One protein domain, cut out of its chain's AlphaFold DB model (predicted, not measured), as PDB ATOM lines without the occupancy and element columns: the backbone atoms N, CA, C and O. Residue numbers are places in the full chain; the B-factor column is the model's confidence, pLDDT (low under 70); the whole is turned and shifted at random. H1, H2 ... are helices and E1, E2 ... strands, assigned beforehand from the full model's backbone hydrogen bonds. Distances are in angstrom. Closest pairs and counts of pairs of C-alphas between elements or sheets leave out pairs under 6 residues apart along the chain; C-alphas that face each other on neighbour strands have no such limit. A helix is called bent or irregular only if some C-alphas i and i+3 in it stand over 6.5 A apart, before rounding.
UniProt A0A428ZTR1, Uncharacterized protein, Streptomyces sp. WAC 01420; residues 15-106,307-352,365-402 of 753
ATOM      1  N   ILE A  15       2.882  33.405 -24.208       55.25
ATOM      2  CA  ILE A  15       1.718  32.561 -24.500       55.25
ATOM      3  C   ILE A  15       1.625  31.495 -23.402       55.25
ATOM      4  O   ILE A  15       2.546  30.674 -23.284       55.25
ATOM      5  N   PRO A  16       0.527  31.456 -22.623       60.00
ATOM      6  CA  PRO A  16       0.320  30.412 -21.629       60.00
ATOM      7  C   PRO A  16       0.457  29.014 -22.241       60.00
ATOM      8  O   PRO A  16       0.021  28.769 -23.366       60.00
ATOM      9  N   GLU A  17       1.018  28.063 -21.490       60.88
ATOM     10  CA  GLU A  17       1.144  26.663 -21.940       60.88
ATOM     11  C   GLU A  17      -0.193  26.063 -22.391       60.88
ATOM     12  O   GLU A  17      -0.221  25.220 -23.285       60.88
ATOM     13  N   VAL A  18      -1.291  26.597 -21.853       55.75
ATOM     14  CA  VAL A  18      -2.673  26.211 -22.142       55.75
ATOM     15  C   VAL A  18      -3.077  26.385 -23.616       55.75
ATOM     16  O   VAL A  18      -3.998  25.718 -24.061       55.75
ATOM     17  N   TYR A  19      -2.365  27.193 -24.413       63.78
ATOM     18  CA  TYR A  19      -2.634  27.326 -25.858       63.78
ATOM     19  C   TYR A  19      -1.976  26.240 -26.726       63.78
ATOM     20  O   TYR A  19      -2.006  26.333 -27.955       63.78
ATOM     21  N   ALA A  20      -1.302  25.256 -26.119       67.88
ATOM     22  CA  ALA A  20      -0.656  24.130 -26.803       67.88
ATOM     23  C   ALA A  20       0.350  24.518 -27.916       67.88
ATOM     24  O   ALA A  20       0.683  23.716 -28.785       67.88
ATOM     25  N   ARG A  21       0.907  25.742 -27.890       82.31
ATOM     26  CA  ARG A  21       1.891  26.231 -28.888       82.31
ATOM     27  C   ARG A  21       3.350  25.883 -28.551       82.31
ATOM     28  O   ARG A  21       4.281  26.228 -29.281       82.31
ATOM     29  N   GLN A  22       3.569  25.174 -27.444       80.88
ATOM     30  CA  GLN A  22       4.900  24.834 -26.932       80.88
ATOM     31  C   GLN A  22       5.763  23.966 -27.867       80.88
ATOM     32  O   GLN A  22       6.980  24.181 -27.865       80.88
ATOM     33  N   PRO A  23       5.223  23.042 -28.692       85.25
ATOM     34  CA  PRO A  23       6.043  22.288 -29.644       85.25
ATOM     35  C   PRO A  23       6.846  23.194 -30.588       85.25
ATOM     36  O   PRO A  23       8.042  22.979 -30.792       85.25
ATOM     37  N   VAL A  24       6.239  24.275 -31.087       86.19
ATOM     38  CA  VAL A  24       6.941  25.236 -31.949       86.19
ATOM     39  C   VAL A  24       7.919  26.075 -31.127       86.19
ATOM     40  O   VAL A  24       9.115  26.100 -31.423       86.19
ATOM     41  N   LEU A  25       7.429  26.705 -30.057       87.00
ATOM     42  CA  LEU A  25       8.190  27.678 -29.267       87.00
ATOM     43  C   LEU A  25       9.401  27.079 -28.536       87.00
ATOM     44  O   LEU A  25      10.465  27.693 -28.490       87.00
ATOM     45  N   ARG A  26       9.249  25.895 -27.929       84.56
ATOM     46  CA  ARG A  26      10.284  25.271 -27.084       84.56
ATOM     47  C   ARG A  26      11.081  24.179 -27.784       84.56
ATOM     48  O   ARG A  26      12.137  23.814 -27.272       84.56
ATOM     49  N   ARG A  27      10.614  23.652 -28.923       86.19
ATOM     50  CA  ARG A  27      11.295  22.543 -29.612       86.19
ATOM     51  C   ARG A  27      11.709  22.886 -31.039       86.19
ATOM     52  O   ARG A  27      12.901  22.822 -31.325       86.19
ATOM     53  N   LEU A  28      10.793  23.276 -31.928       88.81
ATOM     54  CA  LEU A  28      11.143  23.560 -33.331       88.81
ATOM     55  C   LEU A  28      12.083  24.765 -33.472       88.81
ATOM     56  O   LEU A  28      13.185  24.629 -34.000       88.81
ATOM     57  N   VAL A  29      11.682  25.940 -32.977       90.31
ATOM     58  CA  VAL A  29      12.454  27.177 -33.189       90.31
ATOM     59  C   VAL A  29      13.859  27.099 -32.578       90.31
ATOM     60  O   VAL A  29      14.816  27.432 -33.281       90.31
ATOM     61  N   PRO A  30      14.053  26.576 -31.350       89.62
ATOM     62  CA  PRO A  30      15.396  26.386 -30.808       89.62
ATOM     63  C   PRO A  30      16.300  25.492 -31.664       89.62
ATOM     64  O   PRO A  30      17.490  25.786 -31.792       89.62
ATOM     65  N   ARG A  31      15.756  24.432 -32.279       88.00
ATOM     66  CA  ARG A  31      16.501  23.531 -33.178       88.00
ATOM     67  C   ARG A  31      16.827  24.170 -34.524       88.00
ATOM     68  O   ARG A  31      17.905  23.928 -35.064       88.00
ATOM     69  N   LEU A  32      15.935  25.019 -35.037       89.50
ATOM     70  CA  LEU A  32      16.168  25.795 -36.256       89.50
ATOM     71  C   LEU A  32      17.245  26.860 -36.046       89.50
ATOM     72  O   LEU A  32      18.166  26.969 -36.854       89.50
ATOM     73  N   VAL A  33      17.138  27.630 -34.960       89.81
ATOM     74  CA  VAL A  33      18.020  28.764 -34.650       89.81
ATOM     75  C   VAL A  33      19.368  28.302 -34.087       89.81
ATOM     76  O   VAL A  33      20.383  28.961 -34.307       89.81
ATOM     77  N   GLY A  34      19.409  27.175 -33.372       87.75
ATOM     78  CA  GLY A  34      20.605  26.694 -32.672       87.75
ATOM     79  C   GLY A  34      20.829  27.346 -31.300       87.75
ATOM     80  O   GLY A  34      21.914  27.239 -30.724       87.75
ATOM     81  N   LEU A  35      19.815  28.026 -30.757       87.56
ATOM     82  CA  LEU A  35      19.857  28.695 -29.455       87.56
ATOM     83  C   LEU A  35      18.582  28.381 -28.666       87.56
ATOM     84  O   LEU A  35      17.472  28.536 -29.180       87.56
ATOM     85  N   SER A  36      18.754  27.948 -27.414       85.31
ATOM     86  CA  SER A  36      17.646  27.699 -26.492       85.31
ATOM     87  C   SER A  36      16.831  28.974 -26.251       85.31
ATOM     88  O   SER A  36      17.376  30.076 -26.219       85.31
ATOM     89  N   ARG A  37      15.516  28.809 -26.084       80.75
ATOM     90  CA  ARG A  37      14.572  29.900 -25.810       80.75
ATOM     91  C   ARG A  37      14.859  30.569 -24.460       80.75
ATOM     92  O   ARG A  37      15.047  31.781 -24.383       80.75
ATOM     93  N   ASP A  38      14.923  29.757 -23.407       74.38
ATOM     94  CA  ASP A  38      14.912  30.235 -22.017       74.38
ATOM     95  C   ASP A  38      16.320  30.496 -21.469       74.38
ATOM     96  O   ASP A  38      16.511  31.152 -20.440       74.38
ATOM     97  N   HIS A  39      17.340  29.977 -22.150       66.88
ATOM     98  CA  HIS A  39      18.724  30.048 -21.713       66.88
ATOM     99  C   HIS A  39      19.623  30.501 -22.860       66.88
ATOM    100  O   HIS A  39      19.454  30.070 -23.996       66.88
ATOM    101  N   HIS A  40      20.678  31.262 -22.555       67.81
ATOM    102  CA  HIS A  40      21.764  31.567 -23.501       67.81
ATOM    103  C   HIS A  40      22.655  30.337 -23.787       67.81
ATOM    104  O   HIS A  40      23.882  30.421 -23.839       67.81
ATOM    105  N   ARG A  41      22.045  29.157 -23.926       74.75
ATOM    106  CA  ARG A  41      22.709  27.887 -24.202       74.75
ATOM    107  C   ARG A  41      22.484  27.519 -25.657       74.75
ATOM    108  O   ARG A  41      21.353  27.500 -26.142       74.75
ATOM    109  N   ARG A  42      23.581  27.215 -26.346       78.06
ATOM    110  CA  ARG A  42      23.533  26.697 -27.713       78.06
ATOM    111  C   ARG A  42      22.916  25.307 -27.706       78.06
ATOM    112  O   ARG A  42      23.176  24.517 -26.797       78.06
ATOM    113  N   VAL A  43      22.112  25.022 -28.719       74.50
ATOM    114  CA  VAL A  43      21.549  23.687 -28.911       74.50
ATOM    115  C   VAL A  43      22.621  22.814 -29.578       74.50
ATOM    116  O   VAL A  43      23.287  23.286 -30.501       74.50
ATOM    117  N   PRO A  44      22.838  21.562 -29.129       61.56
ATOM    118  CA  PRO A  44      23.919  20.726 -29.658       61.56
ATOM    119  C   PRO A  44      23.763  20.400 -31.150       61.56
ATOM    120  O   PRO A  44      24.767  20.237 -31.846       61.56
ATOM    121  N   HIS A  45      22.516  20.347 -31.628       64.81
ATOM    122  CA  HIS A  45      22.135  19.965 -32.983       64.81
ATOM    123  C   HIS A  45      21.338  21.090 -33.650       64.81
ATOM    124  O   HIS A  45      20.428  21.652 -33.042       64.81
ATOM    125  N   HIS A  46      21.692  21.410 -34.896       67.81
ATOM    126  CA  HIS A  46      20.854  22.229 -35.769       67.81
ATOM    127  C   HIS A  46      20.021  21.283 -36.625       67.81
ATOM    128  O   HIS A  46      20.592  20.462 -37.346       67.81
ATOM    129  N   GLU A  47      18.703  21.410 -36.569       66.69
ATOM    130  CA  GLU A  47      17.836  20.703 -37.510       66.69
ATOM    131  C   GLU A  47      17.996  21.340 -38.898       66.69
ATOM    132  O   GLU A  47      18.197  22.558 -39.035       66.69
ATOM    133  N   PHE A  48      18.020  20.476 -39.911       70.94
ATOM    134  CA  PHE A  48      18.258  20.801 -41.315       70.94
ATOM    135  C   PHE A  48      19.550  21.596 -41.566       70.94
ATOM    136  O   PHE A  48      19.591  22.820 -41.737       70.94
ATOM    137  N   ALA A  49      20.680  20.891 -41.530       65.12
ATOM    138  CA  ALA A  49      21.991  21.502 -41.721       65.12
ATOM    139  C   ALA A  49      22.199  22.059 -43.143       65.12
ATOM    140  O   ALA A  49      22.958  23.022 -43.284       65.12
ATOM    141  N   ASP A  50      21.502  21.517 -44.146       71.19
ATOM    142  CA  ASP A  50      21.775  21.783 -45.563       71.19
ATOM    143  C   ASP A  50      20.622  22.445 -46.329       71.19
ATOM    144  O   ASP A  50      20.874  23.006 -47.392       71.19
ATOM    145  N   ASP A  51      19.387  22.418 -45.818       81.25
ATOM    146  CA  ASP A  51      18.208  23.111 -46.372       81.25
ATOM    147  C   ASP A  51      17.357  23.671 -45.251       81.25
ATOM    148  O   ASP A  51      17.183  22.989 -44.263       81.25
ATOM    149  N   LEU A  52      16.820  24.879 -45.373       87.81
ATOM    150  CA  LEU A  52      15.968  25.455 -44.334       87.81
ATOM    151  C   LEU A  52      14.566  25.676 -44.894       87.81
ATOM    152  O   LEU A  52      14.435  26.422 -45.873       87.81
ATOM    153  N   PRO A  53      13.520  25.105 -44.268       91.56
ATOM    154  CA  PRO A  53      12.165  25.424 -44.670       91.56
ATOM    155  C   PRO A  53      11.824  26.871 -44.302       91.56
ATOM    156  O   PRO A  53      12.358  27.443 -43.343       91.56
ATOM    157  N   VAL A  54      10.897  27.458 -45.051       94.12
ATOM    158  CA  VAL A  54      10.071  28.552 -44.533       94.12
ATOM    159  C   VAL A  54       8.973  27.906 -43.692       94.12
ATOM    160  O   VAL A  54       8.192  27.109 -44.209       94.12
ATOM    161  N   VAL A  55       8.939  28.212 -42.395       94.75
ATOM    162  CA  VAL A  55       7.893  27.710 -41.498       94.75
ATOM    163  C   VAL A  55       6.699  28.641 -41.598       94.75
ATOM    164  O   VAL A  55       6.801  29.812 -41.233       94.75
ATOM    165  N   LEU A  56       5.579  28.123 -42.086       94.12
ATOM    166  CA  LEU A  56       4.368  28.888 -42.332       94.12
ATOM    167  C   LEU A  56       3.286  28.465 -41.341       94.12
ATOM    168  O   LEU A  56       2.795  27.342 -41.380       94.12
ATOM    169  N   LEU A  57       2.953  29.368 -40.427       92.69
ATOM    170  CA  LEU A  57       1.941  29.178 -39.398       92.69
ATOM    171  C   LEU A  57       0.607  29.677 -39.934       92.69
ATOM    172  O   LEU A  57       0.474  30.864 -40.237       92.69
ATOM    173  N   SER A  58      -0.383  28.802 -40.016       88.88
ATOM    174  CA  SER A  58      -1.682  29.136 -40.591       88.88
ATOM    175  C   SER A  58      -2.803  29.063 -39.558       88.88
ATOM    176  O   SER A  58      -2.695  28.413 -38.517       88.88
ATOM    177  N   GLY A  59      -3.868  29.808 -39.831       84.94
ATOM    178  CA  GLY A  59      -5.102  29.824 -39.051       84.94
ATOM    179  C   GLY A  59      -5.868  31.126 -39.254       84.94
ATOM    180  O   GLY A  59      -5.374  32.056 -39.900       84.94
ATOM    181  N   ARG A  60      -7.044  31.232 -38.640       83.69
ATOM    182  CA  ARG A  60      -7.929  32.408 -38.709       83.69
ATOM    183  C   ARG A  60      -7.423  33.605 -37.899       83.69
ATOM    184  O   ARG A  60      -6.384  33.522 -37.222       83.69
ATOM    185  N   HIS A  61      -8.128  34.731 -37.957       83.44
ATOM    186  CA  HIS A  61      -7.904  35.846 -37.031       83.44
ATOM    187  C   HIS A  61      -7.962  35.356 -35.575       83.44
ATOM    188  O   HIS A  61      -8.596  34.358 -35.270       83.44
ATOM    189  N   GLY A  62      -7.202  35.974 -34.669       83.38
ATOM    190  CA  GLY A  62      -7.224  35.619 -33.242       83.38
ATOM    191  C   GLY A  62      -6.814  34.179 -32.863       83.38
ATOM    192  O   GLY A  62      -6.994  33.774 -31.716       83.38
ATOM    193  N   THR A  63      -6.188  33.411 -33.762       85.62
ATOM    194  CA  THR A  63      -5.629  32.068 -33.463       85.62
ATOM    195  C   THR A  63      -4.316  32.086 -32.663       85.62
ATOM    196  O   THR A  63      -3.780  31.035 -32.297       85.62
ATOM    197  N   GLY A  64      -3.791  33.282 -32.366       84.19
ATOM    198  CA  GLY A  64      -2.570  33.489 -31.578       84.19
ATOM    199  C   GLY A  64      -1.272  33.539 -32.392       84.19
ATOM    200  O   GLY A  64      -0.196  33.547 -31.802       84.19
ATOM    201  N   LYS A  65      -1.354  33.606 -33.728       89.25
ATOM    202  CA  LYS A  65      -0.203  33.694 -34.646       89.25
ATOM    203  C   LYS A  65       0.749  34.850 -34.310       89.25
ATOM    204  O   LYS A  65       1.915  34.612 -34.005       89.25
ATOM    205  N   SER A  66       0.245  36.085 -34.302       88.44
ATOM    206  CA  SER A  66       1.053  37.283 -34.031       88.44
ATOM    207  C   SER A  66       1.593  37.289 -32.598       88.44
ATOM    208  O   SER A  66       2.775  37.551 -32.396       88.44
ATOM    209  N   ALA A  67       0.785  36.850 -31.622       87.38
ATOM    210  CA  ALA A  67       1.239  36.652 -30.244       87.38
ATOM    211  C   ALA A  67       2.401  35.646 -30.150       87.38
ATOM    212  O   ALA A  67       3.296  35.802 -29.322       87.38
ATOM    213  N   MET A  68       2.429  34.625 -31.014       89.19
ATOM    214  CA  MET A  68       3.513  33.642 -31.032       89.19
ATOM    215  C   MET A  68       4.799  34.254 -31.581       89.19
ATOM    216  O   MET A  68       5.883  33.986 -31.064       89.19
ATOM    217  N   LEU A  69       4.685  35.111 -32.596       92.69
ATOM    218  CA  LEU A  69       5.819  35.882 -33.091       92.69
ATOM    219  C   LEU A  69       6.320  36.897 -32.047       92.69
ATOM    220  O   LEU A  69       7.529  37.094 -31.936       92.69
ATOM    221  N   ASP A  70       5.434  37.498 -31.250       90.44
ATOM    222  CA  ASP A  70       5.818  38.401 -30.156       90.44
ATOM    223  C   ASP A  70       6.508  37.670 -28.996       90.44
ATOM    224  O   ASP A  70       7.503  38.166 -28.467       90.44
ATOM    225  N   ASP A  71       6.068  36.459 -28.658       89.12
ATOM    226  CA  ASP A  71       6.744  35.607 -27.672       89.12
ATOM    227  C   ASP A  71       8.147  35.188 -28.159       89.12
ATOM    228  O   ASP A  71       9.131  35.250 -27.416       89.12
ATOM    229  N   LEU A  72       8.290  34.858 -29.449       91.62
ATOM    230  CA  LEU A  72       9.599  34.604 -30.062       91.62
ATOM    231  C   LEU A  72      10.486  35.854 -30.085       91.62
ATOM    232  O   LEU A  72      11.685  35.762 -29.810       91.62
ATOM    233  N   ARG A  73       9.913  37.026 -30.375       92.06
ATOM    234  CA  ARG A  73      10.616  38.309 -30.287       92.06
ATOM    235  C   ARG A  73      11.129  38.535 -28.871       92.06
ATOM    236  O   ARG A  73      12.310  38.812 -28.709       92.06
ATOM    237  N   GLN A  74      10.296  38.334 -27.854       89.31
ATOM    238  CA  GLN A  74      10.705  38.487 -26.461       89.31
ATOM    239  C   GLN A  74      11.785  37.469 -26.053       89.31
ATOM    240  O   GLN A  74      12.675  37.791 -25.268       89.31
ATOM    241  N   ALA A  75      11.766  36.254 -26.604       88.12
ATOM    242  CA  ALA A  75      12.775  35.238 -26.307       88.12
ATOM    243  C   ALA A  75      14.143  35.509 -26.967       88.12
ATOM    244  O   ALA A  75      15.189  35.280 -26.349       88.12
ATOM    245  N   TYR A  76      14.155  35.982 -28.218       89.94
ATOM    246  CA  TYR A  76      15.371  36.102 -29.036       89.94
ATOM    247  C   TYR A  76      15.879  37.538 -29.213       89.94
ATOM    248  O   TYR A  76      17.055  37.724 -29.532       89.94
ATOM    249  N   ALA A  77      15.040  38.541 -28.981       90.19
ATOM    250  CA  ALA A  77      15.374  39.961 -29.023       90.19
ATOM    251  C   ALA A  77      14.517  40.778 -28.029       90.19
ATOM    252  O   ALA A  77      13.740  41.633 -28.459       90.19
ATOM    253  N   PRO A  78      14.635  40.511 -26.711       88.31
ATOM    254  CA  PRO A  78      13.874  41.225 -25.688       88.31
ATOM    255  C   PRO A  78      14.228  42.715 -25.639       88.31
ATOM    256  O   PRO A  78      15.408  43.073 -25.664       88.31
ATOM    257  N   ASP A  79      13.221  43.575 -25.473       83.62
ATOM    258  CA  ASP A  79      13.442  45.015 -25.248       83.62
ATOM    259  C   ASP A  79      13.918  45.300 -23.816       83.62
ATOM    260  O   ASP A  79      14.676  46.234 -23.567       83.62
ATOM    261  N   THR A  80      13.478  44.474 -22.865       78.50
ATOM    262  CA  THR A  80      13.698  44.640 -21.424       78.50
ATOM    263  C   THR A  80      14.189  43.340 -20.784       78.50
ATOM    264  O   THR A  80      13.944  42.241 -21.282       78.50
ATOM    265  N   GLY A  81      14.904  43.452 -19.662       73.81
ATOM    266  CA  GLY A  81      15.418  42.313 -18.895       73.81
ATOM    267  C   GLY A  81      16.925  42.395 -18.631       73.81
ATOM    268  O   GLY A  81      17.553  43.394 -18.969       73.81
ATOM    269  N   PRO A  82      17.528  41.351 -18.030       68.94
ATOM    270  CA  PRO A  82      18.945  41.353 -17.646       68.94
ATOM    271  C   PRO A  82      19.910  41.373 -18.842       68.94
ATOM    272  O   PRO A  82      21.069  41.744 -18.691       68.94
ATOM    273  N   TRP A  83      19.430  40.988 -20.028       72.88
ATOM    274  CA  TRP A  83      20.183  41.011 -21.282       72.88
ATOM    275  C   TRP A  83      19.311  41.631 -22.385       72.88
ATOM    276  O   TRP A  83      18.765  40.881 -23.200       72.88
ATOM    277  N   PRO A  84      19.107  42.964 -22.374       80.75
ATOM    278  CA  PRO A  84      18.277  43.635 -23.366       80.75
ATOM    279  C   PRO A  84      18.988  43.659 -24.727       80.75
ATOM    280  O   PRO A  84      20.209  43.816 -24.809       80.75
ATOM    281  N   GLY A  85      18.214  43.507 -25.799       82.94
ATOM    282  CA  GLY A  85      18.696  43.496 -27.177       82.94
ATOM    283  C   GLY A  85      18.744  42.108 -27.835       82.94
ATOM    284  O   GLY A  85      18.494  41.075 -27.207       82.94
ATOM    285  N   PRO A  86      19.044  42.066 -29.146       88.75
ATOM    286  CA  PRO A  86      18.996  40.843 -29.934       88.75
ATOM    287  C   PRO A  86      20.092  39.854 -29.519       88.75
ATOM    288  O   PRO A  86      21.274  40.196 -29.434       88.75
ATOM    289  N   ARG A  87      19.691  38.601 -29.291       88.81
ATOM    290  CA  ARG A  87      20.562  37.450 -28.975       88.81
ATOM    291  C   ARG A  87      21.060  36.738 -30.233       88.81
ATOM    292  O   ARG A  87      22.073  36.043 -30.199       88.81
ATOM    293  N   VAL A  88      20.341  36.923 -31.336       90.88
ATOM    294  CA  VAL A  88      20.673  36.485 -32.698       90.88
ATOM    295  C   VAL A  88      20.366  37.636 -33.657       90.88
ATOM    296  O   VAL A  88      19.572  38.502 -33.293       90.88
ATOM    297  N   PRO A  89      20.946  37.688 -34.871       93.69
ATOM    298  CA  PRO A  89      20.481  38.639 -35.878       93.69
ATOM    299  C   PRO A  89      18.987  38.415 -36.112       93.69
ATOM    300  O   PRO A  89      18.582  37.302 -36.444       93.69
ATOM    301  N   PHE A  90      18.182  39.441 -35.868       95.25
ATOM    302  CA  PHE A  90      16.740  39.295 -35.720       95.25
ATOM    303  C   PHE A  90      15.998  40.355 -36.531       95.25
ATOM    304  O   PHE A  90      16.401  41.519 -36.533       95.25
ATOM    305  N   ALA A  91      14.911  39.956 -37.188       96.56
ATOM    306  CA  ALA A  91      13.957  40.875 -37.794       96.56
ATOM    307  C   ALA A  91      12.516  40.426 -37.528       96.56
ATOM    308  O   ALA A  91      12.207  39.240 -37.630       96.56
ATOM    309  N   ARG A  92      11.633  41.383 -37.236       96.19
ATOM    310  CA  ARG A  92      10.177  41.206 -37.198       96.19
ATOM    311  C   ARG A  92       9.533  42.259 -38.087       96.19
ATOM    312  O   ARG A  92       9.759  43.455 -37.907       96.19
ATOM    313  N   ILE A  93       8.749  41.804 -39.057       96.75
ATOM    314  CA  ILE A  93       8.083  42.670 -40.028       96.75
ATOM    315  C   ILE A  93       6.610  42.285 -40.084       96.75
ATOM    316  O   ILE A  93       6.288  41.115 -40.255       96.75
ATOM    317  N   ASN A  94       5.728  43.272 -39.935       96.00
ATOM    318  CA  ASN A  94       4.313  43.128 -40.257       96.00
ATOM    319  C   ASN A  94       4.124  43.531 -41.724       96.00
ATOM    320  O   ASN A  94       4.291  44.704 -42.063       96.00
ATOM    321  N   CYS A  95       3.826  42.556 -42.584       95.25
ATOM    322  CA  CYS A  95       3.724  42.768 -44.025       95.25
ATOM    323  C   CYS A  95       2.548  43.684 -44.397       95.25
ATOM    324  O   CYS A  95       2.706  44.499 -45.301       95.25
ATOM    325  N   ALA A  96       1.434  43.639 -43.654       91.31
ATOM    326  CA  ALA A  96       0.282  44.520 -43.871       91.31
ATOM    327  C   ALA A  96       0.638  45.994 -43.608       91.31
ATOM    328  O   ALA A  96       0.541  46.835 -44.499       91.31
ATOM    329  N   ALA A  97       1.199  46.286 -42.429       92.19
ATOM    330  CA  ALA A  97       1.632  47.642 -42.076       92.19
ATOM    331  C   ALA A  97       2.748  48.170 -43.002       92.19
ATOM    332  O   ALA A  97       2.872  49.375 -43.236       92.19
ATOM    333  N   LEU A  98       3.596  47.275 -43.526       92.56
ATOM    334  CA  LEU A  98       4.602  47.629 -44.524       92.56
ATOM    335  C   LEU A  98       3.953  47.985 -45.864       92.56
ATOM    336  O   LEU A  98       4.335  48.995 -46.450       92.56
ATOM    337  N   GLN A  99       2.991  47.187 -46.333       90.50
ATOM    338  CA  GLN A  99       2.267  47.406 -47.586       90.50
ATOM    339  C   GLN A  99       1.556  48.764 -47.591       90.50
ATOM    340  O   GLN A  99       1.749  49.537 -48.530       90.50
ATOM    341  N   GLU A 100       0.852  49.103 -46.509       87.50
ATOM    342  CA  GLU A 100       0.186  50.402 -46.327       87.50
ATOM    343  C   GLU A 100       1.172  51.579 -46.394       87.50
ATOM    344  O   GLU A 100       0.954  52.565 -47.099       87.50
ATOM    345  N   ARG A 101       2.313  51.470 -45.703       85.69
ATOM    346  CA  ARG A 101       3.355  52.513 -45.690       85.69
ATOM    347  C   ARG A 101       4.143  52.641 -46.990       85.69
ATOM    348  O   ARG A 101       4.784  53.675 -47.218       85.69
ATOM    349  N   ALA A 102       4.230  51.564 -47.764       81.69
ATOM    350  CA  ALA A 102       5.124  51.487 -48.907       81.69
ATOM    351  C   ALA A 102       4.725  52.484 -50.002       81.69
ATOM    352  O   ALA A 102       5.610  53.051 -50.648       81.69
ATOM    353  N   GLY A 103       3.417  52.732 -50.166       73.19
ATOM    354  CA  GLY A 103       2.885  53.630 -51.194       73.19
ATOM    355  C   GLY A 103       3.295  53.197 -52.603       73.19
ATOM    356  O   GLY A 103       3.627  54.039 -53.437       73.19
ATOM    357  N   VAL A 104       3.371  51.882 -52.848       78.19
ATOM    358  CA  VAL A 104       3.781  51.328 -54.144       78.19
ATOM    359  C   VAL A 104       2.689  51.617 -55.166       78.19
ATOM    360  O   VAL A 104       1.529  51.272 -54.970       78.19
ATOM    361  N   GLY A 105       3.073  52.239 -56.275       74.00
ATOM    362  CA  GLY A 105       2.170  52.558 -57.373       74.00
ATOM    363  C   GLY A 105       2.945  52.865 -58.653       74.00
ATOM    364  O   GLY A 105       4.170  53.024 -58.609       74.00
ATOM    365  N   PRO A 106       2.260  52.965 -59.805       72.06
ATOM    366  CA  PRO A 106       2.902  53.255 -61.092       72.06
ATOM    367  C   PRO A 106       3.646  54.605 -61.101       72.06
ATOM    368  O   PRO A 106       4.614  54.776 -61.839       72.06
ATOM    369  N   LEU A 307      17.157  34.983 -37.390       95.81
ATOM    370  CA  LEU A 307      15.728  34.706 -37.264       95.81
ATOM    371  C   LEU A 307      14.909  35.860 -37.847       95.81
ATOM    372  O   LEU A 307      15.038  37.002 -37.410       95.81
ATOM    373  N   VAL A 308      14.052  35.547 -38.815       97.75
ATOM    374  CA  VAL A 308      13.115  36.482 -39.440       97.75
ATOM    375  C   VAL A 308      11.691  36.033 -39.145       97.75
ATOM    376  O   VAL A 308      11.319  34.896 -39.438       97.75
ATOM    377  N   LEU A 309      10.906  36.937 -38.566       98.06
ATOM    378  CA  LEU A 309       9.494  36.755 -38.260       98.06
ATOM    379  C   LEU A 309       8.657  37.639 -39.193       98.06
ATOM    380  O   LEU A 309       8.774  38.866 -39.140       98.06
ATOM    381  N   LEU A 310       7.821  37.026 -40.029       97.75
ATOM    382  CA  LEU A 310       6.927  37.721 -40.957       97.75
ATOM    383  C   LEU A 310       5.477  37.571 -40.489       97.75
ATOM    384  O   LEU A 310       4.929  36.472 -40.494       97.75
ATOM    385  N   ASP A 311       4.862  38.676 -40.080       95.62
ATOM    386  CA  ASP A 311       3.436  38.736 -39.750       95.62
ATOM    387  C   ASP A 311       2.616  39.048 -41.009       95.62
ATOM    388  O   ASP A 311       3.067  39.823 -41.854       95.62
ATOM    389  N   ASN A 312       1.405  38.499 -41.119       92.62
ATOM    390  CA  ASN A 312       0.486  38.740 -42.246       92.62
ATOM    391  C   ASN A 312       1.089  38.481 -43.643       92.62
ATOM    392  O   ASN A 312       0.912  39.263 -44.578       92.62
ATOM    393  N   ALA A 313       1.789  37.359 -43.811       93.88
ATOM    394  CA  ALA A 313       2.460  37.001 -45.059       93.88
ATOM    395  C   ALA A 313       1.508  36.707 -46.239       93.88
ATOM    396  O   ALA A 313       1.969  36.605 -47.369       93.88
ATOM    397  N   HIS A 314       0.197  36.611 -45.986       89.25
ATOM    398  CA  HIS A 314      -0.839  36.477 -47.016       89.25
ATOM    399  C   HIS A 314      -1.038  37.750 -47.855       89.25
ATOM    400  O   HIS A 314      -1.613  37.653 -48.936       89.25
ATOM    401  N   THR A 315      -0.591  38.911 -47.367       90.38
ATOM    402  CA  THR A 315      -0.598  40.190 -48.104       90.38
ATOM    403  C   THR A 315       0.347  40.153 -49.305       90.38
ATOM    404  O   THR A 315       1.285  39.355 -49.319       90.38
ATOM    405  N   ASP A 316       0.160  41.037 -50.289       89.00
ATOM    406  CA  ASP A 316       0.993  41.072 -51.504       89.00
ATOM    407  C   ASP A 316       2.474  41.246 -51.161       89.00
ATOM    408  O   ASP A 316       3.325  40.501 -51.645       89.00
ATOM    409  N   ALA A 317       2.787  42.145 -50.223       91.62
ATOM    410  CA  ALA A 317       4.157  42.352 -49.768       91.62
ATOM    411  C   ALA A 317       4.785  41.102 -49.127       91.62
ATOM    412  O   ALA A 317       5.991  40.875 -49.258       91.62
ATOM    413  N   GLY A 318       3.980  40.301 -48.423       93.62
ATOM    414  CA  GLY A 318       4.400  39.031 -47.837       93.62
ATOM    415  C   GLY A 318       4.593  37.931 -48.881       93.62
ATOM    416  O   GLY A 318       5.629  37.261 -48.877       93.62
ATOM    417  N   ARG A 319       3.637  37.783 -49.805       91.56
ATOM    418  CA  ARG A 319       3.695  36.811 -50.905       91.56
ATOM    419  C   ARG A 319       4.891  37.076 -51.809       91.56
ATOM    420  O   ARG A 319       5.668  36.157 -52.056       91.56
ATOM    421  N   ASP A 320       5.098  38.334 -52.196       91.12
ATOM    422  CA  ASP A 320       6.192  38.757 -53.069       91.12
ATOM    423  C   ASP A 320       7.559  38.345 -52.516       91.12
ATOM    424  O   ASP A 320       8.371  37.759 -53.236       91.12
ATOM    425  N   ILE A 321       7.836  38.639 -51.237       94.44
ATOM    426  CA  ILE A 321       9.133  38.294 -50.643       94.44
ATOM    427  C   ILE A 321       9.283  36.786 -50.439       94.44
ATOM    428  O   ILE A 321      10.372  36.257 -50.658       94.44
ATOM    429  N   LEU A 322       8.220  36.083 -50.033       94.88
ATOM    430  CA  LEU A 322       8.279  34.636 -49.842       94.88
ATOM    431  C   LEU A 322       8.536  33.914 -51.164       94.88
ATOM    432  O   LEU A 322       9.404  33.046 -51.202       94.88
ATOM    433  N   GLU A 323       7.866  34.313 -52.245       93.38
ATOM    434  CA  GLU A 323       8.101  33.767 -53.583       93.38
ATOM    435  C   GLU A 323       9.558  33.989 -54.013       93.38
ATOM    436  O   GLU A 323      10.240  33.035 -54.384       93.38
ATOM    437  N   LEU A 324      10.094  35.208 -53.852       92.88
ATOM    438  CA  LEU A 324      11.498  35.503 -54.165       92.88
ATOM    439  C   LEU A 324      12.474  34.636 -53.355       92.88
ATOM    440  O   LEU A 324      13.458  34.141 -53.905       92.88
ATOM    441  N   LEU A 325      12.233  34.447 -52.055       92.50
ATOM    442  CA  LEU A 325      13.094  33.626 -51.198       92.50
ATOM    443  C   LEU A 325      13.019  32.138 -51.568       92.50
ATOM    444  O   LEU A 325      14.054  31.469 -51.608       92.50
ATOM    445  N   LEU A 326      11.819  31.622 -51.835       92.44
ATOM    446  CA  LEU A 326      11.600  30.225 -52.210       92.44
ATOM    447  C   LEU A 326      12.197  29.919 -53.588       92.44
ATOM    448  O   LEU A 326      12.903  28.918 -53.713       92.44
ATOM    449  N   ASP A 327      12.015  30.808 -54.571       90.44
ATOM    450  CA  ASP A 327      12.633  30.722 -55.902       90.44
ATOM    451  C   ASP A 327      14.159  30.605 -55.797       90.44
ATOM    452  O   ASP A 327      14.777  29.719 -56.394       90.44
ATOM    453  N   GLN A 328      14.789  31.481 -55.004       88.19
ATOM    454  CA  GLN A 328      16.245  31.465 -54.841       88.19
ATOM    455  C   GLN A 328      16.744  30.231 -54.077       88.19
ATOM    456  O   GLN A 328      17.827  29.732 -54.374       88.19
ATOM    457  N   ARG A 329      15.973  29.714 -53.110       87.88
ATOM    458  CA  ARG A 329      16.318  28.477 -52.384       87.88
ATOM    459  C   ARG A 329      16.132  27.214 -53.229       87.88
ATOM    460  O   ARG A 329      16.814  26.220 -52.974       87.88
ATOM    461  N   ALA A 330      15.215  27.245 -54.194       87.56
ATOM    462  CA  ALA A 330      14.945  26.150 -55.118       87.56
ATOM    463  C   ALA A 330      15.978  26.047 -56.250       87.56
ATOM    464  O   ALA A 330      16.305  24.939 -56.674       87.56
ATOM    465  N   ALA A 331      16.533  27.176 -56.706       79.81
ATOM    466  CA  ALA A 331      17.571  27.203 -57.735       79.81
ATOM    467  C   ALA A 331      18.819  26.393 -57.299       79.81
ATOM    468  O   ALA A 331      19.583  26.789 -56.417       79.81
ATOM    469  N   THR A 332      19.014  25.221 -57.910       56.03
ATOM    470  CA  THR A 332      20.059  24.240 -57.586       56.03
ATOM    471  C   THR A 332      21.477  24.804 -57.739       56.03
ATOM    472  O   THR A 332      21.797  25.476 -58.714       56.03
ATOM    473  N   GLY A 333      22.369  24.472 -56.792       53.62
ATOM    474  CA  GLY A 333      23.826  24.611 -56.961       53.62
ATOM    475  C   GLY A 333      24.547  25.641 -56.083       53.62
ATOM    476  O   GLY A 333      25.776  25.646 -56.057       53.62
ATOM    477  N   THR A 334      23.846  26.470 -55.304       51.06
ATOM    478  CA  THR A 334      24.491  27.388 -54.345       51.06
ATOM    479  C   THR A 334      24.324  26.896 -52.907       51.06
ATOM    480  O   THR A 334      23.307  26.316 -52.536       51.06
ATOM    481  N   ALA A 335      25.357  27.061 -52.067       55.88
ATOM    482  CA  ALA A 335      25.269  26.596 -50.684       55.88
ATOM    483  C   ALA A 335      24.212  27.417 -49.937       55.88
ATOM    484  O   ALA A 335      24.397  28.625 -49.765       55.88
ATOM    485  N   ARG A 336      23.162  26.733 -49.480       72.44
ATOM    486  CA  ARG A 336      21.937  27.334 -48.949       72.44
ATOM    487  C   ARG A 336      22.207  28.290 -47.783       72.44
ATOM    488  O   ARG A 336      23.172  28.129 -47.017       72.44
ATOM    489  N   ASP A 337      21.391  29.338 -47.705       83.06
ATOM    490  CA  ASP A 337      21.503  30.379 -46.691       83.06
ATOM    491  C   ASP A 337      21.229  29.826 -45.280       83.06
ATOM    492  O   ASP A 337      20.895  28.658 -45.078       83.06
ATOM    493  N   ARG A 338      21.459  30.656 -44.262       85.75
ATOM    494  CA  ARG A 338      21.298  30.258 -42.856       85.75
ATOM    495  C   ARG A 338      20.106  30.927 -42.187       85.75
ATOM    496  O   ARG A 338      19.987  30.799 -40.978       85.75
ATOM    497  N   MET A 339      19.264  31.645 -42.921       92.25
ATOM    498  CA  MET A 339      18.155  32.410 -42.367       92.25
ATOM    499  C   MET A 339      16.986  31.494 -42.005       92.25
ATOM    500  O   MET A 339      16.442  30.788 -42.853       92.25
ATOM    501  N   VAL A 340      16.563  31.536 -40.748       94.44
ATOM    502  CA  VAL A 340      15.309  30.923 -40.314       94.44
ATOM    503  C   VAL A 340      14.187  31.918 -40.583       94.44
ATOM    504  O   VAL A 340      14.269  33.058 -40.129       94.44
ATOM    505  N   VAL A 341      13.157  31.491 -41.311       96.69
ATOM    506  CA  VAL A 341      11.969  32.303 -41.593       96.69
ATOM    507  C   VAL A 341      10.764  31.628 -40.962       96.69
ATOM    508  O   VAL A 341      10.489  30.463 -41.252       96.69
ATOM    509  N   ILE A 342      10.067  32.365 -40.104       97.12
ATOM    510  CA  ILE A 342       8.780  31.975 -39.537       97.12
ATOM    511  C   ILE A 342       7.772  33.021 -39.991       97.12
ATOM    512  O   ILE A 342       7.882  34.191 -39.629       97.12
ATOM    513  N   ALA A 343       6.819  32.601 -40.806       96.75
ATOM    514  CA  ALA A 343       5.794  33.452 -41.377       96.75
ATOM    515  C   ALA A 343       4.417  33.049 -40.851       96.75
ATOM    516  O   ALA A 343       4.189  31.882 -40.537       96.75
ATOM    517  N   THR A 344       3.496  34.000 -40.762       94.56
ATOM    518  CA  THR A 344       2.098  33.730 -40.414       94.56
ATOM    519  C   THR A 344       1.186  34.067 -41.578       94.56
ATOM    520  O   THR A 344       1.262  35.171 -42.120       94.56
ATOM    521  N   GLU A 345       0.273  33.165 -41.900       90.31
ATOM    522  CA  GLU A 345      -0.720  33.337 -42.955       90.31
ATOM    523  C   GLU A 345      -2.134  33.305 -42.379       90.31
ATOM    524  O   GLU A 345      -2.410  32.605 -41.400       90.31
ATOM    525  N   LEU A 346      -3.027  34.085 -42.985       86.62
ATOM    526  CA  LEU A 346      -4.453  33.958 -42.745       86.62
ATOM    527  C   LEU A 346      -4.978  32.802 -43.599       86.62
ATOM    528  O   LEU A 346      -4.823  32.813 -44.817       86.62
ATOM    529  N   HIS A 347      -5.577  31.807 -42.955       79.50
ATOM    530  CA  HIS A 347      -6.105  30.615 -43.615       79.50
ATOM    531  C   HIS A 347      -7.463  30.253 -43.007       79.50
ATOM    532  O   HIS A 347      -7.635  30.389 -41.792       79.50
ATOM    533  N   GLY A 348      -8.414  29.835 -43.847       65.75
ATOM    534  CA  GLY A 348      -9.716  29.323 -43.408       65.75
ATOM    535  C   GLY A 348      -9.619  27.885 -42.886       65.75
ATOM    536  O   GLY A 348      -8.617  27.216 -43.110       65.75
ATOM    537  N   ASP A 349     -10.660  27.405 -42.202       54.41
ATOM    538  CA  ASP A 349     -10.688  26.043 -41.625       54.41
ATOM    539  C   ASP A 349     -11.096  24.971 -42.650       54.41
ATOM    540  O   ASP A 349     -11.028  23.783 -42.361       54.41
ATOM    541  N   ASP A 350     -11.503  25.365 -43.859       51.34
ATOM    542  CA  ASP A 350     -12.004  24.446 -44.884       51.34
ATOM    543  C   ASP A 350     -10.854  23.791 -45.677       51.34
ATOM    544  O   ASP A 350     -10.868  23.760 -46.903       51.34
ATOM    545  N   THR A 351      -9.846  23.249 -44.987       43.34
ATOM    546  CA  THR A 351      -9.134  22.100 -45.563       43.34
ATOM    547  C   THR A 351      -9.979  20.883 -45.207       43.34
ATOM    548  O   THR A 351     -10.127  20.602 -44.015       43.34
ATOM    549  N   PRO A 352     -10.579  20.171 -46.180       40.16
ATOM    550  CA  PRO A 352     -11.220  18.906 -45.875       40.16
ATOM    551  C   PRO A 352     -10.198  18.038 -45.140       40.16
ATOM    552  O   PRO A 352      -9.060  17.904 -45.588       40.16
ATOM    553  N   ALA A 365      -4.057  26.645 -54.497       66.75
ATOM    554  CA  ALA A 365      -3.298  26.762 -53.257       66.75
ATOM    555  C   ALA A 365      -1.941  27.455 -53.523       66.75
ATOM    556  O   ALA A 365      -1.174  26.997 -54.370       66.75
ATOM    557  N   PRO A 366      -1.556  28.510 -52.774       72.06
ATOM    558  CA  PRO A 366      -0.321  29.261 -53.043       72.06
ATOM    559  C   PRO A 366       0.958  28.420 -52.877       72.06
ATOM    560  O   PRO A 366       2.008  28.767 -53.417       72.06
ATOM    561  N   TYR A 367       0.881  27.307 -52.137       86.31
ATOM    562  CA  TYR A 367       2.004  26.409 -51.869       86.31
ATOM    563  C   TYR A 367       1.590  24.931 -52.026       86.31
ATOM    564  O   TYR A 367       1.462  24.225 -51.024       86.31
ATOM    565  N   PRO A 368       1.399  24.433 -53.261       84.62
ATOM    566  CA  PRO A 368       0.807  23.112 -53.499       84.62
ATOM    567  C   PRO A 368       1.692  21.960 -52.992       84.62
ATOM    568  O   PRO A 368       1.201  21.010 -52.389       84.62
ATOM    569  N   GLU A 369       3.017  22.074 -53.139       87.56
ATOM    570  CA  GLU A 369       3.980  21.054 -52.688       87.56
ATOM    571  C   GLU A 369       4.482  21.268 -51.244       87.56
ATOM    572  O   GLU A 369       5.482  20.675 -50.831       87.56
ATOM    573  N   ALA A 370       3.822  22.129 -50.458       88.94
ATOM    574  CA  ALA A 370       4.209  22.359 -49.070       88.94
ATOM    575  C   ALA A 370       4.038  21.089 -48.222       88.94
ATOM    576  O   ALA A 370       2.998  20.425 -48.233       88.94
ATOM    577  N   ALA A 371       5.041  20.788 -47.400       88.69
ATOM    578  CA  ALA A 371       4.945  19.697 -46.444       88.69
ATOM    579  C   ALA A 371       4.063  20.127 -45.265       88.69
ATOM    580  O   ALA A 371       4.444  21.000 -44.483       88.69
ATOM    581  N   ARG A 372       2.892  19.503 -45.122       87.88
ATOM    582  CA  ARG A 372       1.948  19.770 -44.029       87.88
ATOM    583  C   ARG A 372       2.273  18.887 -42.815       87.88
ATOM    584  O   ARG A 372       2.520  17.685 -42.966       87.88
ATOM    585  N   ARG A 373       2.325  19.477 -41.617       86.62
ATOM    586  CA  ARG A 373       2.578  18.772 -40.342       86.62
ATOM    587  C   ARG A 373       1.705  19.329 -39.226       86.62
ATOM    588  O   ARG A 373       1.493  20.536 -39.158       86.62
ATOM    589  N   SER A 374       1.249  18.462 -38.326       83.56
ATOM    590  CA  SER A 374       0.508  18.886 -37.136       83.56
ATOM    591  C   SER A 374       1.458  19.375 -36.030       83.56
ATOM    592  O   SER A 374       2.637  19.012 -35.994       83.56
ATOM    593  N   LEU A 375       0.965  20.205 -35.100       79.62
ATOM    594  CA  LEU A 375       1.763  20.659 -33.951       79.62
ATOM    595  C   LEU A 375       2.319  19.508 -33.082       79.62
ATOM    596  O   LEU A 375       3.487  19.612 -32.688       79.62
ATOM    597  N   PRO A 376       1.551  18.440 -32.768       76.19
ATOM    598  CA  PRO A 376       2.067  17.285 -32.033       76.19
ATOM    599  C   PRO A 376       3.279  16.619 -32.696       76.19
ATOM    600  O   PRO A 376       4.275  16.366 -32.014       76.19
ATOM    601  N   ASP A 377       3.236  16.412 -34.016       78.50
ATOM    602  CA  ASP A 377       4.268  15.667 -34.757       78.50
ATOM    603  C   ASP A 377       5.634  16.362 -34.709       78.50
ATOM    604  O   ASP A 377       6.684  15.735 -34.594       78.50
ATOM    605  N   ILE A 378       5.630  17.693 -34.715       79.06
ATOM    606  CA  ILE A 378       6.847  18.517 -34.716       79.06
ATOM    607  C   ILE A 378       7.584  18.443 -33.380       79.06
ATOM    608  O   ILE A 378       8.771  18.773 -33.297       79.06
ATOM    609  N   GLY A 379       6.898  18.038 -32.309       66.81
ATOM    610  CA  GLY A 379       7.457  18.011 -30.968       66.81
ATOM    611  C   GLY A 379       8.696  17.121 -30.834       66.81
ATOM    612  O   GLY A 379       9.512  17.371 -29.950       66.81
ATOM    613  N   THR A 380       8.877  16.102 -31.665       68.62
ATOM    614  CA  THR A 380      10.008  15.163 -31.576       68.62
ATOM    615  C   THR A 380      10.994  15.377 -32.719       68.62
ATOM    616  O   THR A 380      12.132  15.769 -32.475       68.62
ATOM    617  N   ASP A 381      10.544  15.229 -33.958       71.25
ATOM    618  CA  ASP A 381      11.289  15.469 -35.196       71.25
ATOM    619  C   ASP A 381      10.272  15.870 -36.264       71.25
ATOM    620  O   ASP A 381       9.240  15.224 -36.415       71.25
ATOM    621  N   SER A 382      10.530  16.956 -36.984       68.94
ATOM    622  CA  SER A 382       9.630  17.365 -38.063       68.94
ATOM    623  C   SER A 382       9.674  16.402 -39.263       68.94
ATOM    624  O   SER A 382       8.738  16.387 -40.073       68.94
ATOM    625  N   GLY A 383      10.768  15.634 -39.403       73.56
ATOM    626  CA  GLY A 383      11.018  14.729 -40.525       73.56
ATOM    627  C   GLY A 383      10.989  15.429 -41.885       73.56
ATOM    628  O   GLY A 383      10.715  14.790 -42.899       73.56
ATOM    629  N   TRP A 384      11.173  16.752 -41.915       85.12
ATOM    630  CA  TRP A 384      11.016  17.521 -43.140       85.12
ATOM    631  C   TRP A 384      12.237  17.373 -44.050       85.12
ATOM    632  O   TRP A 384      13.383  17.583 -43.653       85.12
ATOM    633  N   THR A 385      11.970  17.073 -45.314       82.56
ATOM    634  CA  THR A 385      12.941  17.123 -46.402       82.56
ATOM    635  C   THR A 385      12.253  17.721 -47.613       82.56
ATOM    636  O   THR A 385      11.107  17.372 -47.899       82.56
ATOM    637  N   ARG A 386      12.951  18.584 -48.351       85.19
ATOM    638  CA  ARG A 386      12.433  19.120 -49.609       85.19
ATOM    639  C   ARG A 386      12.160  17.971 -50.588       85.19
ATOM    640  O   ARG A 386      13.090  17.263 -50.968       85.19
ATOM    641  N   ALA A 387      10.898  17.805 -50.980       83.56
ATOM    642  CA  ALA A 387      10.450  16.689 -51.813       83.56
ATOM    643  C   ALA A 387      10.831  16.838 -53.297       83.56
ATOM    644  O   ALA A 387      11.074  15.841 -53.973       83.56
ATOM    645  N   SER A 388      10.915  18.072 -53.800       84.88
ATOM    646  CA  SER A 388      11.177  18.368 -55.211       84.88
ATOM    647  C   SER A 388      12.014  19.643 -55.390       84.88
ATOM    648  O   SER A 388      12.324  20.354 -54.435       84.88
ATOM    649  N   ALA A 389      12.381  19.965 -56.632       84.81
ATOM    650  CA  ALA A 389      13.028  21.238 -56.956       84.81
ATOM    651  C   ALA A 389      12.046  22.426 -57.024       84.81
ATOM    652  O   ALA A 389      12.482  23.539 -57.308       84.81
ATOM    653  N   ALA A 390      10.746  22.224 -56.777       88.88
ATOM    654  CA  ALA A 390       9.774  23.308 -56.794       88.88
ATOM    655  C   ALA A 390      10.017  24.302 -55.637       88.88
ATOM    656  O   ALA A 390      10.401  23.895 -54.530       88.88
ATOM    657  N   PRO A 391       9.767  25.611 -55.843       89.62
ATOM    658  CA  PRO A 391       9.839  26.615 -54.780       89.62
ATOM    659  C   PRO A 391       8.971  26.266 -53.563       89.62
ATOM    660  O   PRO A 391       9.467  26.281 -52.432       89.62
ATOM    661  N   SER A 392       7.716  25.867 -53.790       90.69
ATOM    662  CA  SER A 392       6.726  25.538 -52.751       90.69
ATOM    663  C   SER A 392       7.106  24.324 -51.894       90.69
ATOM    664  O   SER A 392       6.786  24.305 -50.706       90.69
ATOM    665  N   ALA A 393       7.902  23.381 -52.416       89.62
ATOM    666  CA  ALA A 393       8.454  22.264 -51.640       89.62
ATOM    667  C   ALA A 393       9.407  22.716 -50.512       89.62
ATOM    668  O   ALA A 393       9.780  21.923 -49.649       89.62
ATOM    669  N   GLY A 394       9.815  23.992 -50.511       90.50
ATOM    670  CA  GLY A 394      10.588  24.647 -49.455       90.50
ATOM    671  C   GLY A 394       9.770  25.108 -48.244       90.50
ATOM    672  O   GLY A 394      10.341  25.716 -47.337       90.50
ATOM    673  N   VAL A 395       8.458  24.871 -48.233       93.19
ATOM    674  CA  VAL A 395       7.548  25.319 -47.174       93.19
ATOM    675  C   VAL A 395       7.216  24.163 -46.230       93.19
ATOM    676  O   VAL A 395       6.897  23.052 -46.658       93.19
ATOM    677  N   LEU A 396       7.284  24.440 -44.926       92.12
ATOM    678  CA  LEU A 396       6.734  23.600 -43.863       92.12
ATOM    679  C   LEU A 396       5.468  24.285 -43.336       92.12
ATOM    680  O   LEU A 396       5.558  25.293 -42.633       92.12
ATOM    681  N   PHE A 397       4.304  23.750 -43.698       90.75
ATOM    682  CA  PHE A 397       2.997  24.319 -43.376       90.75
ATOM    683  C   PHE A 397       2.447  23.729 -42.076       90.75
ATOM    684  O   PHE A 397       2.278  22.511 -41.960       90.75
ATOM    685  N   LEU A 398       2.180  24.603 -41.106       89.44
ATOM    686  CA  LEU A 398       1.798  24.258 -39.742       89.44
ATOM    687  C   LEU A 398       0.469  24.932 -39.363       89.44
ATOM    688  O   LEU A 398       0.482  26.081 -38.901       89.44
ATOM    689  N   PRO A 399      -0.674  24.244 -39.524       87.19
ATOM    690  CA  PRO A 399      -1.945  24.750 -39.032       87.19
ATOM    691  C   PRO A 399      -1.936  24.816 -37.506       87.19
ATOM    692  O   PRO A 399      -1.511  23.886 -36.817       87.19
ATOM    693  N   LEU A 400      -2.392  25.949 -36.973       86.06
ATOM    694  CA  LEU A 400      -2.618  26.126 -35.547       86.06
ATOM    695  C   LEU A 400      -4.031  25.630 -35.207       86.06
ATOM    696  O   LEU A 400      -4.991  26.324 -35.539       86.06
ATOM    697  N   PRO A 401      -4.179  24.480 -34.525       82.69
ATOM    698  CA  PRO A 401      -5.489  23.923 -34.229       82.69
ATOM    699  C   PRO A 401      -6.269  24.812 -33.245       82.69
ATOM    700  O   PRO A 401      -5.639  25.551 -32.457       82.69
ATOM    701  N   PRO A 402      -7.615  24.727 -33.269       85.62
ATOM    702  CA  PRO A 402      -8.468  25.291 -32.228       85.62
ATOM    703  C   PRO A 402      -8.157  24.670 -30.855       85.62
ATOM    704  O   PRO A 402      -7.389  23.715 -30.725       85.62
TER     705      PRO A 402
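AT A GLANCE: This is residues 15 to 106, 307 to 352 and 365 to 402 of the 753 residues of an uncharacterized protein of Streptomyces sp. WAC 01420 (UniProt A0A428ZTR1). One twisted sheet of five parallel strands makes the middle of this domain, with H1 and H2 packed over one face and H4 laid slantwise over the other, in three layers. The short H3 follows directly on E2 at one edge of the sheet, and the four-residue H5 packs on H1 near E5, at the other edge. The printed part has 176 residues, with five named helices and five named strands in the order H1 E1 H2 E2 H3 E3 H4 E4 H5 E5, and the sheet runs E2 E3 E4 E1 E5. The class is mixed, helices and strands, with under half of the residues in named elements. The whole is compact, with a radius of gyration of the C-alphas of 15.9 A, and it spans 47 by 36 by 36 A.

IN THESE COORDINATES: Begin with the sheet at E4, its longest strand: find C-alpha 340 at (15.309, 30.923, -40.314) and go on to residue 346, 20.1 A away. Look next for E1 at residues 54 to 59, 16.2 A long, and for E3 at residues 307 to 311. The edge strands are E2, residues 90 to 94, and E5, residues 395 to 399, where C-alpha 399 stands at (-1.945, 24.750, -39.032). For the helices, find C-alpha 22 at (4.900, 24.834, -26.932); from there H1 runs to residue 33, 15.7 A away. H1 is irregular, but only just: C-alphas 26 and 29 are 6.8 A apart. H2 takes residues 65 to 76 and is 16.7 A long, and H4 takes residues 316 to 330 and is 20.7 A long. H3 is residues 95 to 102 and H5 is residues 375 to 378.

HOW THE PARTS SIT: Start in the sheet with E4 and E1, parallel at 24 degrees, where N 57 and O 343 are 2.8 A apart, within hydrogen-bond range. On the other side of E4 is E3, parallel at 10 degrees, with N 310 and O 342 at 2.9 A. E2 is parallel to E3 at 8 degrees, with N 309 and O 91 at 2.8 A. E5 is parallel to E1 at 24 degrees, with N 398 and O 56 at 2.8 A. H2 runs along the strands over E3, at a height over the sheet of 8.9 A. On the same face, H1 lies over E4 and E1 at a height of 10.1 A. H1 and H2 are close but not clearly touching, with the closest C-alphas, of Leu 25 and Leu 72, 7.1 A apart. On the opposite face, H4 lies over E4, and only just over E3 and E1 with 3 C-alphas on each, at a height of 9.5 A. E3, H4, E4 form a strand-helix-strand unit, two parallel neighbour strands with a helix between them in the chain; its crossover is right-handed. E1, H2, E2 form a split one, with E3 and E4 between its strands, also right-handed. H3 only grazes the sheet with residues 95 to 97; it touches residues 316 to 318 of H4, the closest C-alphas, of Cys 95 and Gly 318, being 5.4 A apart. H5 is not on the sheet but touches residues 23 to 28 of H1, with C-alphas 23 and 375 closest at 6.3 A. In H2 and H3 every O i to N i+4 pair is within hydrogen-bond range; H1 has 6 of 8, H4 10 of 11, and H5 is too short for one.

THE WHOLE: The C-alphas farthest apart, of Pro 44 and Pro 106, are 49.9 A apart. Residues 107 to 306 and 353 to 364 are not printed; the C-alpha gaps across these cuts are 32.8 A and 13.4 A. Long links join H1 to E1, H2 to E2 and H5 to E5. Mean pLDDT of the printed part is 83.1, and 27 residues are under 70, among them residues 15 to 20 and 348 to 352.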